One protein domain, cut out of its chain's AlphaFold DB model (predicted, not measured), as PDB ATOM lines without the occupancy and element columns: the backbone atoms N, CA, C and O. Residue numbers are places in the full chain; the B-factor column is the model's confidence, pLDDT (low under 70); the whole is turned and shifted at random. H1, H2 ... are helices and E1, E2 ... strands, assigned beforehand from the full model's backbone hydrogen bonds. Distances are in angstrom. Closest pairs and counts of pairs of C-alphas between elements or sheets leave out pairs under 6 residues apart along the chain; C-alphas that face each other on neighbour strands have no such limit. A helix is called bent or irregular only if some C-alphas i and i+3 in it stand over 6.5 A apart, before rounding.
ATOM      1  N   CYS A   6     355.956 348.403 281.115       72.19
ATOM      2  CA  CYS A   6     355.319 347.318 281.879       72.19
ATOM      3  C   CYS A   6     354.037 346.784 281.226       72.19
ATOM      4  O   CYS A   6     353.907 345.575 281.059       72.19
ATOM      5  N   SER A   7     353.117 347.666 280.822       78.69
ATOM      6  CA  SER A   7     351.864 347.257 280.167       78.69
ATOM      7  C   SER A   7     352.126 346.628 278.799       78.69
ATOM      8  O   SER A   7     351.562 345.589 278.480       78.69
ATOM      9  N   ALA A   8     353.042 347.216 278.020       83.69
ATOM     10  CA  ALA A   8     353.464 346.670 276.733       83.69
ATOM     11  C   ALA A   8     354.127 345.293 276.892       83.69
ATOM     12  O   ALA A   8     353.744 344.360 276.198       83.69
ATOM     13  N   LYS A   9     355.055 345.136 277.847       85.38
ATOM     14  CA  LYS A   9     355.660 343.840 278.175       85.38
ATOM     15  C   LYS A   9     354.588 342.830 278.558       85.38
ATOM     16  O   LYS A   9     354.586 341.749 277.997       85.38
ATOM     17  N   PHE A  10     353.699 343.158 279.497       87.50
ATOM     18  CA  PHE A  10     352.680 342.218 279.966       87.50
ATOM     19  C   PHE A  10     351.805 341.708 278.816       87.50
ATOM     20  O   PHE A  10     351.633 340.502 278.670       87.50
ATOM     21  N   LEU A  11     351.315 342.619 277.968       89.00
ATOM     22  CA  LEU A  11     350.501 342.268 276.804       89.00
ATOM     23  C   LEU A  11     351.253 341.390 275.798       89.00
ATOM     24  O   LEU A  11     350.639 340.526 275.181       89.00
ATOM     25  N   LEU A  12     352.561 341.602 275.629       90.06
ATOM     26  CA  LEU A  12     353.372 340.827 274.692       90.06
ATOM     27  C   LEU A  12     353.871 339.496 275.270       90.06
ATOM     28  O   LEU A  12     354.072 338.569 274.501       90.06
ATOM     29  N   ASP A  13     354.054 339.387 276.584       91.06
ATOM     30  CA  ASP A  13     354.654 338.231 277.268       91.06
ATOM     31  C   ASP A  13     353.603 337.200 277.713       91.06
ATOM     32  O   ASP A  13     353.757 335.999 277.494       91.06
ATOM     33  N   SER A  14     352.473 337.671 278.255       92.19
ATOM     34  CA  SER A  14     351.411 336.816 278.803       92.19
ATOM     35  C   SER A  14     350.867 335.762 277.817       92.19
ATOM     36  O   SER A  14     350.658 334.620 278.240       92.19
ATOM     37  N   PRO A  15     350.680 336.047 276.509       92.75
ATOM     38  CA  PRO A  15     350.266 335.020 275.552       92.75
ATOM     39  C   PRO A  15     351.263 333.860 275.427       92.75
ATOM     40  O   PRO A  15     350.847 332.712 275.263       92.75
ATOM     41  N   PHE A  16     352.569 334.131 275.525       91.75
ATOM     42  CA  PHE A  16     353.598 333.090 275.468       91.75
ATOM     43  C   PHE A  16     353.642 332.278 276.760       91.75
ATOM     44  O   PHE A  16     353.739 331.054 276.688       91.75
ATOM     45  N   GLU A  17     353.488 332.921 277.924       90.88
ATOM     46  CA  GLU A  17     353.335 332.212 279.202       90.88
ATOM     47  C   GLU A  17     352.129 331.261 279.175       90.88
ATOM     48  O   GLU A  17     352.208 330.132 279.660       90.88
ATOM     49  N   PHE A  18     351.019 331.686 278.565       91.62
ATOM     50  CA  PHE A  18     349.825 330.857 278.435       91.62
ATOM     51  C   PHE A  18     350.049 329.646 277.518       91.62
ATOM     52  O   PHE A  18     349.663 328.531 277.868       91.62
ATOM     53  N   ILE A  19     350.703 329.835 276.366       92.06
ATOM     54  CA  ILE A  19     351.034 328.737 275.443       92.06
ATOM     55  C   ILE A  19     352.011 327.746 276.089       92.06
ATOM     56  O   ILE A  19     351.785 326.536 276.010       92.06
ATOM     57  N   ASP A  20     353.054 328.233 276.770       90.94
ATOM     58  CA  ASP A  20     353.975 327.377 277.530       90.94
ATOM     59  C   ASP A  20     353.229 326.599 278.621       90.94
ATOM     60  O   ASP A  20     353.386 325.384 278.743       90.94
ATOM     61  N   GLY A  21     352.347 327.271 279.366       90.81
ATOM     62  CA  GLY A  21     351.502 326.648 280.380       90.81
ATOM     63  C   GLY A  21     350.624 325.525 279.825       90.81
ATOM     64  O   GLY A  21     350.559 324.455 280.430       90.81
ATOM     65  N   LEU A  22     349.997 325.730 278.661       90.94
ATOM     66  CA  LEU A  22     349.172 324.714 277.998       90.94
ATOM     67  C   LEU A  22     349.977 323.467 277.611       90.94
ATOM     68  O   LEU A  22     349.509 322.358 277.858       90.94
ATOM     69  N   SER A  23     351.200 323.638 277.096       89.50
ATOM     70  CA  SER A  23     352.062 322.519 276.666       89.50
ATOM     71  C   SER A  23     352.364 321.511 277.784       89.50
ATOM     72  O   SER A  23     352.596 320.323 277.551       89.50
ATOM     73  N   ARG A  24     352.303 321.950 279.047       90.69
ATOM     74  CA  ARG A  24     352.554 321.097 280.218       90.69
ATOM     75  C   ARG A  24     351.451 320.062 280.446       90.69
ATOM     76  O   ARG A  24     351.681 319.080 281.154       90.69
ATOM     77  N   TYR A  25     350.275 320.253 279.850       91.62
ATOM     78  CA  TYR A  25     349.113 319.381 280.010       91.62
ATOM     79  C   TYR A  25     348.859 318.446 278.821       91.62
ATOM     80  O   TYR A  25     347.878 317.699 278.847       91.62
ATOM     81  N   ASP A  26     349.769 318.384 277.845       90.19
ATOM     82  CA  ASP A  26     349.661 317.480 276.691       90.19
ATOM     83  C   ASP A  26     349.426 316.020 277.123       90.19
ATOM     84  O   ASP A  26     348.557 315.320 276.603       90.19
ATOM     85  N   LYS A  27     350.147 315.563 278.158       90.25
ATOM     86  CA  LYS A  27     350.004 314.205 278.723       90.25
ATOM     87  C   LYS A  27     348.720 314.000 279.529       90.25
ATOM     88  O   LYS A  27     348.342 312.860 279.778       90.25
ATOM     89  N   ALA A  28     348.073 315.084 279.947       92.81
ATOM     90  CA  ALA A  28     346.778 315.068 280.617       92.81
ATOM     91  C   ALA A  28     345.605 315.172 279.620       92.81
ATOM     92  O   ALA A  28     344.456 315.282 280.039       92.81
ATOM     93  N   GLY A  29     345.880 315.127 278.310       90.81
ATOM     94  CA  GLY A  29     344.864 315.129 277.258       90.81
ATOM     95  C   GLY A  29     344.400 316.519 276.815       90.81
ATOM     96  O   GLY A  29     343.535 316.605 275.943       90.81
ATOM     97  N   ILE A  30     344.973 317.602 277.352       88.69
ATOM     98  CA  ILE A  30     344.765 318.951 276.811       88.69
ATOM     99  C   ILE A  30     345.670 319.072 275.588       88.69
ATOM    100  O   ILE A  30     346.879 319.180 275.726       88.69
ATOM    101  N   THR A  31     345.087 319.000 274.394       82.69
ATOM    102  CA  THR A  31     345.831 318.987 273.129       82.69
ATOM    103  C   THR A  31     345.427 320.173 272.256       82.69
ATOM    104  O   THR A  31     344.250 320.523 272.167       82.69
ATOM    105  N   GLY A  32     346.402 320.813 271.608       78.19
ATOM    106  CA  GLY A  32     346.173 321.951 270.718       78.19
ATOM    107  C   GLY A  32     347.473 322.499 270.125       78.19
ATOM    108  O   GLY A  32     348.551 322.272 270.660       78.19
ATOM    109  N   ASN A  33     347.375 323.222 269.005       77.06
ATOM    110  CA  ASN A  33     348.505 323.919 268.377       77.06
ATOM    111  C   ASN A  33     348.220 325.424 268.355       77.06
ATOM    112  O   ASN A  33     347.858 325.991 267.323       77.06
ATOM    113  N   THR A  34     348.313 326.048 269.528       86.94
ATOM    114  CA  THR A  34     348.104 327.489 269.685       86.94
ATOM    115  C   THR A  34     349.381 328.229 269.306       86.94
ATOM    116  O   THR A  34     350.455 327.934 269.824       86.94
ATOM    117  N   LYS A  35     349.266 329.210 268.408       89.25
ATOM    118  CA  LYS A  35     350.378 330.061 267.972       89.25
ATOM    119  C   LYS A  35     350.008 331.527 268.128       89.25
ATOM    120  O   LYS A  35     348.858 331.898 267.916       89.25
ATOM    121  N   VAL A  36     350.999 332.354 268.446       91.81
ATOM    122  CA  VAL A  36     350.842 333.812 268.469       91.81
ATOM    123  C   VAL A  36     350.964 334.359 267.048       91.81
ATOM    124  O   VAL A  36     351.968 334.121 266.376       91.81
ATOM    125  N   ASN A  37     349.970 335.131 266.601       92.94
ATOM    126  CA  ASN A  37     350.129 336.027 265.460       92.94
ATOM    127  C   ASN A  37     350.691 337.363 265.967       92.94
ATOM    128  O   ASN A  37     349.980 338.151 266.588       92.94
ATOM    129  N   TRP A  38     351.976 337.611 265.706       92.56
ATOM    130  CA  TRP A  38     352.661 338.816 266.181       92.56
ATOM    131  C   TRP A  38     352.019 340.111 265.676       92.56
ATOM    132  O   TRP A  38     351.875 341.059 266.440       92.56
ATOM    133  N   GLN A  39     351.601 340.156 264.408       92.44
ATOM    134  CA  GLN A  39     351.024 341.369 263.822       92.44
ATOM    135  C   GLN A  39     349.695 341.731 264.486       92.44
ATOM    136  O   GLN A  39     349.469 342.891 264.824       92.44
ATOM    137  N   GLU A  40     348.842 340.734 264.724       93.44
ATOM    138  CA  GLU A  40     347.571 340.929 265.427       93.44
ATOM    139  C   GLU A  40     347.789 341.300 266.898       93.44
ATOM    140  O   GLU A  40     347.141 342.219 267.398       93.44
ATOM    141  N   LEU A  41     348.748 340.663 267.578       92.69
ATOM    142  CA  LEU A  41     349.082 340.985 268.965       92.69
ATOM    143  C   LEU A  41     349.630 342.416 269.108       92.69
ATOM    144  O   LEU A  41     349.253 343.142 270.027       92.69
ATOM    145  N   MET A  42     350.473 342.852 268.171       90.69
ATOM    146  CA  MET A  42     350.974 344.226 268.117       90.69
ATOM    147  C   MET A  42     349.862 345.234 267.822       90.69
ATOM    148  O   MET A  42     349.849 346.308 268.426       90.69
ATOM    149  N   ALA A  43     348.920 344.902 266.935       91.00
ATOM    150  CA  ALA A  43     347.753 345.738 266.663       91.00
ATOM    151  C   ALA A  43     346.866 345.885 267.911       91.00
ATOM    152  O   ALA A  43     346.501 347.004 268.266       91.00
ATOM    153  N   TYR A  44     346.614 344.785 268.626       90.19
ATOM    154  CA  TYR A  44     345.889 344.787 269.898       90.19
ATOM    155  C   TYR A  44     346.607 345.624 270.970       90.19
ATOM    156  O   TYR A  44     346.014 346.504 271.589       90.19
ATOM    157  N   LYS A  45     347.926 345.455 271.136       87.88
ATOM    158  CA  LYS A  45     348.738 346.300 272.032       87.88
ATOM    159  C   LYS A  45     348.568 347.792 271.705       87.88
ATOM    160  O   LYS A  45     348.410 348.613 272.612       87.88
ATOM    161  N   LYS A  46     348.619 348.151 270.416       86.06
ATOM    162  CA  LYS A  46     348.491 349.539 269.939       86.06
ATOM    163  C   LYS A  46     347.082 350.112 270.164       86.06
ATOM    164  O   LYS A  46     346.988 351.321 270.354       86.06
ATOM    165  N   SER A  47     346.020 349.298 270.193       85.88
ATOM    166  CA  SER A  47     344.660 349.772 270.510       85.88
ATOM    167  C   SER A  47     344.408 349.952 272.008       85.88
ATOM    168  O   SER A  47     343.702 350.878 272.395       85.88
ATOM    169  N   GLU A  48     345.003 349.115 272.859       80.75
ATOM    170  CA  GLU A  48     344.723 349.117 274.302       80.75
ATOM    171  C   GLU A  48     345.497 350.193 275.084       80.75
ATOM    172  O   GLU A  48     344.943 350.856 275.962       80.75
ATOM    173  N   ILE A  49     346.783 350.408 274.772       75.38
ATOM    174  CA  ILE A  49     347.651 351.326 275.538       75.38
ATOM    175  C   ILE A  49     347.156 352.792 275.535       75.38
ATOM    176  O   ILE A  49     347.183 353.419 276.601       75.38
ATOM    177  N   PRO A  50     346.700 353.375 274.406       75.50
ATOM    178  CA  PRO A  50     346.243 354.768 274.375       75.50
ATOM    179  C   PRO A  50     345.038 355.047 275.281       75.50
ATOM    180  O   PRO A  50     344.932 356.140 275.838       75.50
ATOM    181  N   THR A  51     344.162 354.059 275.483       72.56
ATOM    182  CA  THR A  51     342.924 354.196 276.269       72.56
ATOM    183  C   THR A  51     343.201 354.571 277.726       72.56
ATOM    184  O   THR A  51     342.444 355.326 278.338       72.56
ATOM    185  N   TYR A  52     344.329 354.119 278.281       75.56
ATOM    186  CA  TYR A  52     344.690 354.410 279.666       75.56
ATOM    187  C   TYR A  52     345.117 355.869 279.885       75.56
ATOM    188  O   TYR A  52     344.844 356.445 280.937       75.56
ATOM    189  N   ALA A  53     345.765 356.489 278.893       79.00
ATOM    190  CA  ALA A  53     346.213 357.877 279.003       79.00
ATOM    191  C   ALA A  53     345.018 358.831 279.139       79.00
ATOM    192  O   ALA A  53     344.969 359.622 280.078       79.00
ATOM    193  N   SER A  54     344.015 358.683 278.271       82.69
ATOM    194  CA  SER A  54     342.791 359.493 278.316       82.69
ATOM    195  C   SER A  54     342.013 359.310 279.622       82.69
ATOM    196  O   SER A  54     341.477 360.279 280.159       82.69
ATOM    197  N   LEU A  55     341.979 358.087 280.168       85.81
ATOM    198  CA  LEU A  55     341.356 357.813 281.465       85.81
ATOM    199  C   LEU A  55     342.049 358.582 282.602       85.81
ATOM    200  O   LEU A  55     341.375 359.198 283.427       85.81
ATOM    201  N   MET A  56     343.386 358.574 282.634       85.19
ATOM    202  CA  MET A  56     344.167 359.309 283.638       85.19
ATOM    203  C   MET A  56     343.993 360.822 283.518       85.19
ATOM    204  O   MET A  56     343.812 361.489 284.533       85.19
ATOM    205  N   GLU A  57     343.986 361.361 282.295       88.19
ATOM    206  CA  GLU A  57     343.713 362.786 282.069       88.19
ATOM    207  C   GLU A  57     342.337 363.183 282.628       88.19
ATOM    208  O   GLU A  57     342.228 364.180 283.341       88.19
ATOM    209  N   GLY A  58     341.304 362.364 282.397       89.81
ATOM    210  CA  GLY A  58     339.975 362.584 282.973       89.81
ATOM    211  C   GLY A  58     339.962 362.553 284.506       89.81
ATOM    212  O   GLY A  58     339.319 363.395 285.133       89.81
ATOM    213  N   MET A  59     340.705 361.628 285.121       92.44
ATOM    214  CA  MET A  59     340.829 361.558 286.581       92.44
ATOM    215  C   MET A  59     341.528 362.789 287.171       92.44
ATOM    216  O   MET A  59     341.087 363.293 288.202       92.44
ATOM    217  N   PHE A  60     342.573 363.315 286.524       93.12
ATOM    218  CA  PHE A  60     343.242 364.537 286.987       93.12
ATOM    219  C   PHE A  60     342.303 365.741 286.987       93.12
ATOM    220  O   PHE A  60     342.255 366.468 287.978       93.12
ATOM    221  N   VAL A  61     341.480 365.890 285.945       91.88
ATOM    222  CA  VAL A  61     340.456 366.945 285.892       91.88
ATOM    223  C   VAL A  61     339.455 366.805 287.045       91.88
ATOM    224  O   VAL A  61     339.145 367.791 287.710       91.88
ATOM    225  N   GLN A  62     338.982 365.588 287.338       94.50
ATOM    226  CA  GLN A  62     338.070 365.341 288.467       94.50
ATOM    227  C   GLN A  62     338.699 365.672 289.827       94.50
ATOM    228  O   GLN A  62     338.002 366.118 290.736       94.50
ATOM    229  N   MET A  63     340.010 365.472 289.958       95.38
ATOM    230  CA  MET A  63     340.782 365.794 291.158       95.38
ATOM    231  C   MET A  63     341.219 367.263 291.232       95.38
ATOM    232  O   MET A  63     341.914 367.621 292.178       95.38
ATOM    233  N   GLN A  64     340.820 368.107 290.269       94.94
ATOM    234  CA  GLN A  64     341.235 369.515 290.171       94.94
ATOM    235  C   GLN A  64     342.763 369.676 290.080       94.94
ATOM    236  O   GLN A  64     343.339 370.608 290.632       94.94
ATOM    237  N   ILE A  65     343.427 368.735 289.404       94.44
ATOM    238  CA  ILE A  65     344.859 368.796 289.118       94.44
ATOM    239  C   ILE A  65     345.040 369.439 287.744       94.44
ATOM    240  O   ILE A  65     344.582 368.896 286.736       94.44
ATOM    241  N   ASP A  66     345.760 370.558 287.703       91.25
ATOM    242  CA  ASP A  66     346.135 371.206 286.450       91.25
ATOM    243  C   ASP A  66     347.194 370.381 285.711       91.25
ATOM    244  O   ASP A  66     348.268 370.075 286.239       91.25
ATOM    245  N   LEU A  67     346.893 370.017 284.462       90.88
ATOM    246  CA  LEU A  67     347.796 369.261 283.602       90.88
ATOM    247  C   LEU A  67     348.419 370.176 282.546       90.88
ATOM    248  O   LEU A  67     347.776 370.542 281.564       90.88
ATOM    249  N   LEU A  68     349.706 370.472 282.712       90.75
ATOM    250  CA  LEU A  68     350.500 371.219 281.741       90.75
ATOM    251  C   LEU A  68     351.279 370.239 280.859       90.75
ATOM    252  O   LEU A  68     352.147 369.506 281.339       90.75
ATOM    253  N   LYS A  69     350.952 370.197 279.564       90.12
ATOM    254  CA  LYS A  69     351.626 369.331 278.587       90.12
ATOM    255  C   LYS A  69     352.771 370.106 277.936       90.12
ATOM    256  O   LYS A  69     352.513 371.013 277.162       90.12
ATOM    257  N   GLY A  70     354.009 369.713 278.223       90.88
ATOM    258  CA  GLY A  70     355.207 370.337 277.661       90.88
ATOM    259  C   GLY A  70     356.484 369.808 278.308       90.88
ATOM    260  O   GLY A  70     356.450 368.846 279.087       90.88
ATOM    261  N   TYR A  71     357.627 370.419 277.994       92.94
ATOM    262  CA  TYR A  71     358.897 370.063 278.629       92.94
ATOM    263  C   TYR A  71     359.192 370.973 279.826       92.94
ATOM    264  O   TYR A  71     359.564 372.133 279.669       92.94
ATOM    265  N   GLY A  72     359.054 370.421 281.033       93.38
ATOM    266  CA  GLY A  72     359.353 371.127 282.277       93.38
ATOM    267  C   GLY A  72     360.856 371.284 282.524       93.38
ATOM    268  O   GLY A  72     361.607 370.306 282.485       93.38
ATOM    269  N   LYS A  73     361.291 372.501 282.849       95.38
ATOM    270  CA  LYS A  73     362.664 372.813 283.258       95.38
ATOM    271  C   LYS A  73     362.658 373.642 284.538       95.38
ATOM    272  O   LYS A  73     362.003 374.675 284.602       95.38
ATOM    273  N   LEU A  74     363.426 373.216 285.540       96.50
ATOM    274  CA  LEU A  74     363.693 374.040 286.720       96.50
ATOM    275  C   LEU A  74     364.498 375.272 286.298       96.50
ATOM    276  O   LEU A  74     365.589 375.135 285.735       96.50
ATOM    277  N   VAL A  75     363.953 376.460 286.552       96.38
ATOM    278  CA  VAL A  75     364.654 377.732 286.317       96.38
ATOM    279  C   VAL A  75     365.216 378.316 287.611       96.38
ATOM    280  O   VAL A  75     366.216 379.027 287.566       96.38
ATOM    281  N   ASP A  76     364.635 377.949 288.752       96.06
ATOM    282  CA  ASP A  76     365.149 378.206 290.096       96.06
ATOM    283  C   ASP A  76     364.590 377.165 291.094       96.06
ATOM    284  O   ASP A  76     364.057 376.131 290.685       96.06
ATOM    285  N   ALA A  77     364.759 377.400 292.400       96.50
ATOM    286  CA  ALA A  77     364.350 376.471 293.459       96.50
ATOM    287  C   ALA A  77     362.827 376.277 293.580       96.50
ATOM    288  O   ALA A  77     362.396 375.248 294.096       96.50
ATOM    289  N   HIS A  78     362.031 377.239 293.112       97.69
ATOM    290  CA  HIS A  78     360.580 377.271 293.291       97.69
ATOM    291  C   HIS A  78     359.813 377.518 291.993       97.69
ATOM    292  O   HIS A  78     358.597 377.659 292.044       97.69
ATOM    293  N   THR A  79     360.487 377.538 290.840       97.31
ATOM    294  CA  THR A  79     359.869 377.844 289.548       97.31
ATOM    295  C   THR A  79     360.270 376.839 288.474       97.31
ATOM    296  O   THR A  79     361.451 376.544 288.254       97.31
ATOM    297  N   VAL A  80     359.264 376.353 287.749       97.00
ATOM    298  CA  VAL A  80     359.403 375.487 286.576       97.00
ATOM    299  C   VAL A  80     358.907 376.260 285.358       97.00
ATOM    300  O   VAL A  80     357.822 376.835 285.390       97.00
ATOM    301  N   SER A  81     359.685 376.272 284.277       96.38
ATOM    302  CA  SER A  81     359.194 376.698 282.966       96.38
ATOM    303  C   SER A  81     358.644 375.500 282.202       96.38
ATOM    304  O   SER A  81     359.316 374.466 282.142       96.38
ATOM    305  N   VAL A  82     357.475 375.647 281.588       95.06
ATOM    306  CA  VAL A  82     356.891 374.672 280.663       95.06
ATOM    307  C   VAL A  82     356.605 375.420 279.371       95.06
ATOM    308  O   VAL A  82     355.710 376.256 279.334       95.06
ATOM    309  N   ASP A  83     357.406 375.160 278.341       89.38
ATOM    310  CA  ASP A  83     357.404 375.930 277.093       89.38
ATOM    311  C   ASP A  83     357.519 377.448 277.363       89.38
ATOM    312  O   ASP A  83     358.569 377.888 277.846       89.38
ATOM    313  N   ASP A  84     356.469 378.234 277.102       86.44
ATOM    314  CA  ASP A  84     356.444 379.688 277.339       86.44
ATOM    315  C   ASP A  84     355.920 380.081 278.739       86.44
ATOM    316  O   ASP A  84     356.086 381.228 279.168       86.44
ATOM    317  N   ASP A  85     355.343 379.138 279.488       91.94
ATOM    318  CA  ASP A  85     354.742 379.386 280.798       91.94
ATOM    319  C   ASP A  85     355.745 379.218 281.944       91.94
ATOM    320  O   ASP A  85     356.682 378.414 281.895       91.94
ATOM    321  N   ARG A  86     355.529 379.968 283.033       95.38
ATOM    322  CA  ARG A  86     356.290 379.848 284.285       95.38
ATOM    323  C   ARG A  86     355.355 379.622 285.455       95.38
ATOM    324  O   ARG A  86     354.446 380.412 285.688       95.38
ATOM    325  N   ILE A  87     355.630 378.567 286.210       95.94
ATOM    326  CA  ILE A  87     354.803 378.119 287.323       95.94
ATOM    327  C   ILE A  87     355.662 378.067 288.574       95.94
ATOM    328  O   ILE A  87     356.718 377.431 288.563       95.94
ATOM    329  N   SER A  88     355.200 378.718 289.640       96.62
ATOM    330  CA  SER A  88     355.867 378.698 290.940       96.62
ATOM    331  C   SER A  88     355.090 377.867 291.959       96.62
ATOM    332  O   SER A  88     353.860 377.872 291.955       96.62
ATOM    333  N   ALA A  89     355.808 377.157 292.829       96.62
ATOM    334  CA  ALA A  89     355.228 376.329 293.883       96.62
ATOM    335  C   ALA A  89     356.140 376.257 295.118       96.62
ATOM    336  O   ALA A  89     357.369 376.270 295.006       96.62
ATOM    337  N   ASP A  90     355.533 376.101 296.297       97.44
ATOM    338  CA  ASP A  90     356.269 375.914 297.556       97.44
ATOM    339  C   ASP A  90     357.087 374.617 297.546       97.44
ATOM    340  O   ASP A  90     358.212 374.568 298.046       97.44
ATOM    341  N   TYR A  91     356.538 373.570 296.922       97.19
ATOM    342  CA  TYR A  91     357.141 372.244 296.848       97.19
ATOM    343  C   TYR A  91     357.115 371.712 295.419       97.19
ATOM    344  O   TYR A  91     356.075 371.712 294.761       97.19
ATOM    345  N   ILE A  92     358.258 371.196 294.960       96.56
ATOM    346  CA  ILE A  92     358.405 370.589 293.635       96.56
ATOM    347  C   ILE A  92     358.854 369.135 293.796       96.56
ATOM    348  O   ILE A  92     359.893 368.855 294.394       96.56
ATOM    349  N   VAL A  93     358.081 368.202 293.232       95.69
ATOM    350  CA  VAL A  93     358.405 366.768 293.214       95.69
ATOM    351  C   VAL A  93     358.884 366.369 291.819       95.69
ATOM    352  O   VAL A  93     358.158 366.506 290.836       95.69
ATOM    353  N   LEU A  94     360.110 365.844 291.723       94.00
ATOM    354  CA  LEU A  94     360.702 365.415 290.453       94.00
ATOM    355  C   LEU A  94     360.367 363.950 290.149       94.00
ATOM    356  O   LEU A  94     360.936 363.030 290.732       94.00
ATOM    357  N   GLY A  95     359.460 363.743 289.193       91.69
ATOM    358  CA  GLY A  95     359.003 362.426 288.729       91.69
ATOM    359  C   GLY A  95     359.369 362.104 287.274       91.69
ATOM    360  O   GLY A  95     358.599 361.441 286.586       91.69
ATOM    361  N   THR A  96     360.513 362.577 286.766       90.31
ATOM    362  CA  THR A  96     360.865 362.535 285.325       90.31
ATOM    363  C   THR A  96     361.165 361.138 284.763       90.31
ATOM    364  O   THR A  96     361.333 360.982 283.553       90.31
ATOM    365  N   GLY A  97     361.228 360.110 285.613       87.12
ATOM    366  CA  GLY A  97     361.515 358.732 285.211       87.12
ATOM    367  C   GLY A  97     362.960 358.516 284.747       87.12
ATOM    368  O   GLY A  97     363.861 359.281 285.085       87.12
ATOM    369  N   GLN A  98     363.180 357.441 283.987       84.12
ATOM    370  CA  GLN A  98     364.489 357.038 283.464       84.12
ATOM    371  C   GLN A  98     364.398 356.748 281.961       84.12
ATOM    372  O   GLN A  98     363.316 356.472 281.438       84.12
ATOM    373  N   ARG A  99     365.540 356.794 281.270       82.31
ATOM    374  CA  ARG A  99     365.685 356.390 279.864       82.31
ATOM    375  C   ARG A  99     366.796 355.342 279.747       82.31
ATOM    376  O   ARG A  99     367.730 355.400 280.549       82.31
ATOM    377  N   PRO A 100     366.732 354.411 278.777       83.12
ATOM    378  CA  PRO A 100     367.775 353.406 278.602       83.12
ATOM    379  C   PRO A 100     369.151 354.043 278.372       83.12
ATOM    380  O   PRO A 100     369.301 354.946 277.545       83.12
ATOM    381  N   ALA A 101     370.167 353.565 279.090       85.31
ATOM    382  CA  ALA A 101     371.538 354.024 278.899       85.31
ATOM    383  C   ALA A 101     372.066 353.576 277.525       85.31
ATOM    384  O   ALA A 101     371.884 352.428 277.122       85.31
ATOM    385  N   LYS A 108     377.241 351.501 268.130       90.25
ATOM    386  CA  LYS A 108     376.101 351.728 269.039       90.25
ATOM    387  C   LYS A 108     374.782 352.031 268.316       90.25
ATOM    388  O   LYS A 108     373.722 351.828 268.889       90.25
ATOM    389  N   GLU A 109     374.850 352.515 267.082       88.75
ATOM    390  CA  GLU A 109     373.714 352.780 266.199       88.75
ATOM    391  C   GLU A 109     372.948 351.514 265.786       88.75
ATOM    392  O   GLU A 109     371.793 351.616 265.389       88.75
ATOM    393  N   PHE A 110     373.560 350.332 265.916       88.94
ATOM    394  CA  PHE A 110     372.924 349.041 265.635       88.94
ATOM    395  C   PHE A 110     372.280 348.399 266.873       88.94
ATOM    396  O   PHE A 110     371.697 347.323 266.772       88.94
ATOM    397  N   LEU A 111     372.416 349.015 268.054       88.38
ATOM    398  CA  LEU A 111     371.846 348.491 269.291       88.38
ATOM    399  C   LEU A 111     370.424 349.016 269.489       88.38
ATOM    400  O   LEU A 111     370.204 350.224 269.587       88.38
ATOM    401  N   HIS A 112     369.492 348.081 269.626       85.81
ATOM    402  CA  HIS A 112     368.113 348.341 270.016       85.81
ATOM    403  C   HIS A 112     367.965 348.294 271.539       85.81
ATOM    404  O   HIS A 112     368.650 347.522 272.216       85.81
ATOM    405  N   ASP A 113     367.076 349.117 272.090       86.06
ATOM    406  CA  ASP A 113     366.693 349.057 273.500       86.06
ATOM    407  C   ASP A 113     365.333 348.376 273.723       86.06
ATOM    408  O   ASP A 113     364.711 347.829 272.813       86.06
ATOM    409  N   SER A 114     364.869 348.377 274.976       83.69
ATOM    410  CA  SER A 114     363.576 347.795 275.338       83.69
ATOM    411  C   SER A 114     362.395 348.468 274.637       83.69
ATOM    412  O   SER A 114     361.417 347.795 274.342       83.69
ATOM    413  N   CYS A 115     362.453 349.783 274.404       81.56
ATOM    414  CA  CYS A 115     361.393 350.499 273.700       81.56
ATOM    415  C   CYS A 115     361.364 350.084 272.229       81.56
ATOM    416  O   CYS A 115     360.283 349.820 271.710       81.56
ATOM    417  N   ASP A 116     362.537 349.960 271.602       84.19
ATOM    418  CA  ASP A 116     362.662 349.495 270.219       84.19
ATOM    419  C   ASP A 116     362.094 348.074 270.068       84.19
ATOM    420  O   ASP A 116     361.274 347.824 269.188       84.19
ATOM    421  N   PHE A 117     362.466 347.150 270.965       85.06
ATOM    422  CA  PHE A 117     361.965 345.770 270.949       85.06
ATOM    423  C   PHE A 117     360.440 345.694 271.087       85.06
ATOM    424  O   PHE A 117     359.774 344.974 270.344       85.06
ATOM    425  N   LEU A 118     359.875 346.452 272.034       85.31
ATOM    426  CA  LEU A 118     358.437 346.450 272.299       85.31
ATOM    427  C   LEU A 118     357.622 347.102 271.174       85.31
ATOM    428  O   LEU A 118     356.394 347.020 271.226       85.31
ATOM    429  N   ASP A 119     358.254 347.728 270.173       84.38
ATOM    430  CA  ASP A 119     357.588 348.338 269.017       84.38
ATOM    431  C   ASP A 119     357.949 347.716 267.655       84.38
ATOM    432  O   ASP A 119     357.606 348.264 266.610       84.38
TER     433      ASP A 119
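Overview. This is residues 6 to 101 and 108 to 119 of the 124 residues of the protein "Glutathione reductase" of Streptococcus lutetiensis (UniProt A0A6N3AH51). A long, open shape has a small sheet at one end, the hairpin H1 and H2a towards the other, and H2b reaching between them. The sheet, E1 - E2 - E3, is a meander, each strand the antiparallel neighbour of the one before. The printed part, 108 residues with H1, H2, E1, E2, E3, H3 in order, is mostly helix and extended: radius of gyration of the C-alphas 21.6 A, spans 66 by 43 by 23 A.

Arrangement. Residues 8 to 12 of H1, residues 6 to 23, touch H2a, residues 38 to 47, at a steep tilt of 40 degrees; the closest C-alphas, Leu 11 and Lys 45, are 6.5 A apart. E2, residues 79 to 82, neighbours E1, residues 72 to 74, and E3, residues 85 to 88; N 73 and O 81, and N 80 and O 87, are within hydrogen-bond range at 2.9 A.

Along the chain. H1 begins at C-alpha 6, (355.319, 347.318, 281.879). H2, residues 38 to 62, one helix by its hydrogen bonds, is bent: C-alphas 47 and 50 are 6.5 A apart. H3, residues 114 to 118, ends at (358.437, 346.450, 272.299).

Size, cuts and confidence. Residues 102 to 107 are cut out; C-alphas 101 and 108 are 11.1 A apart.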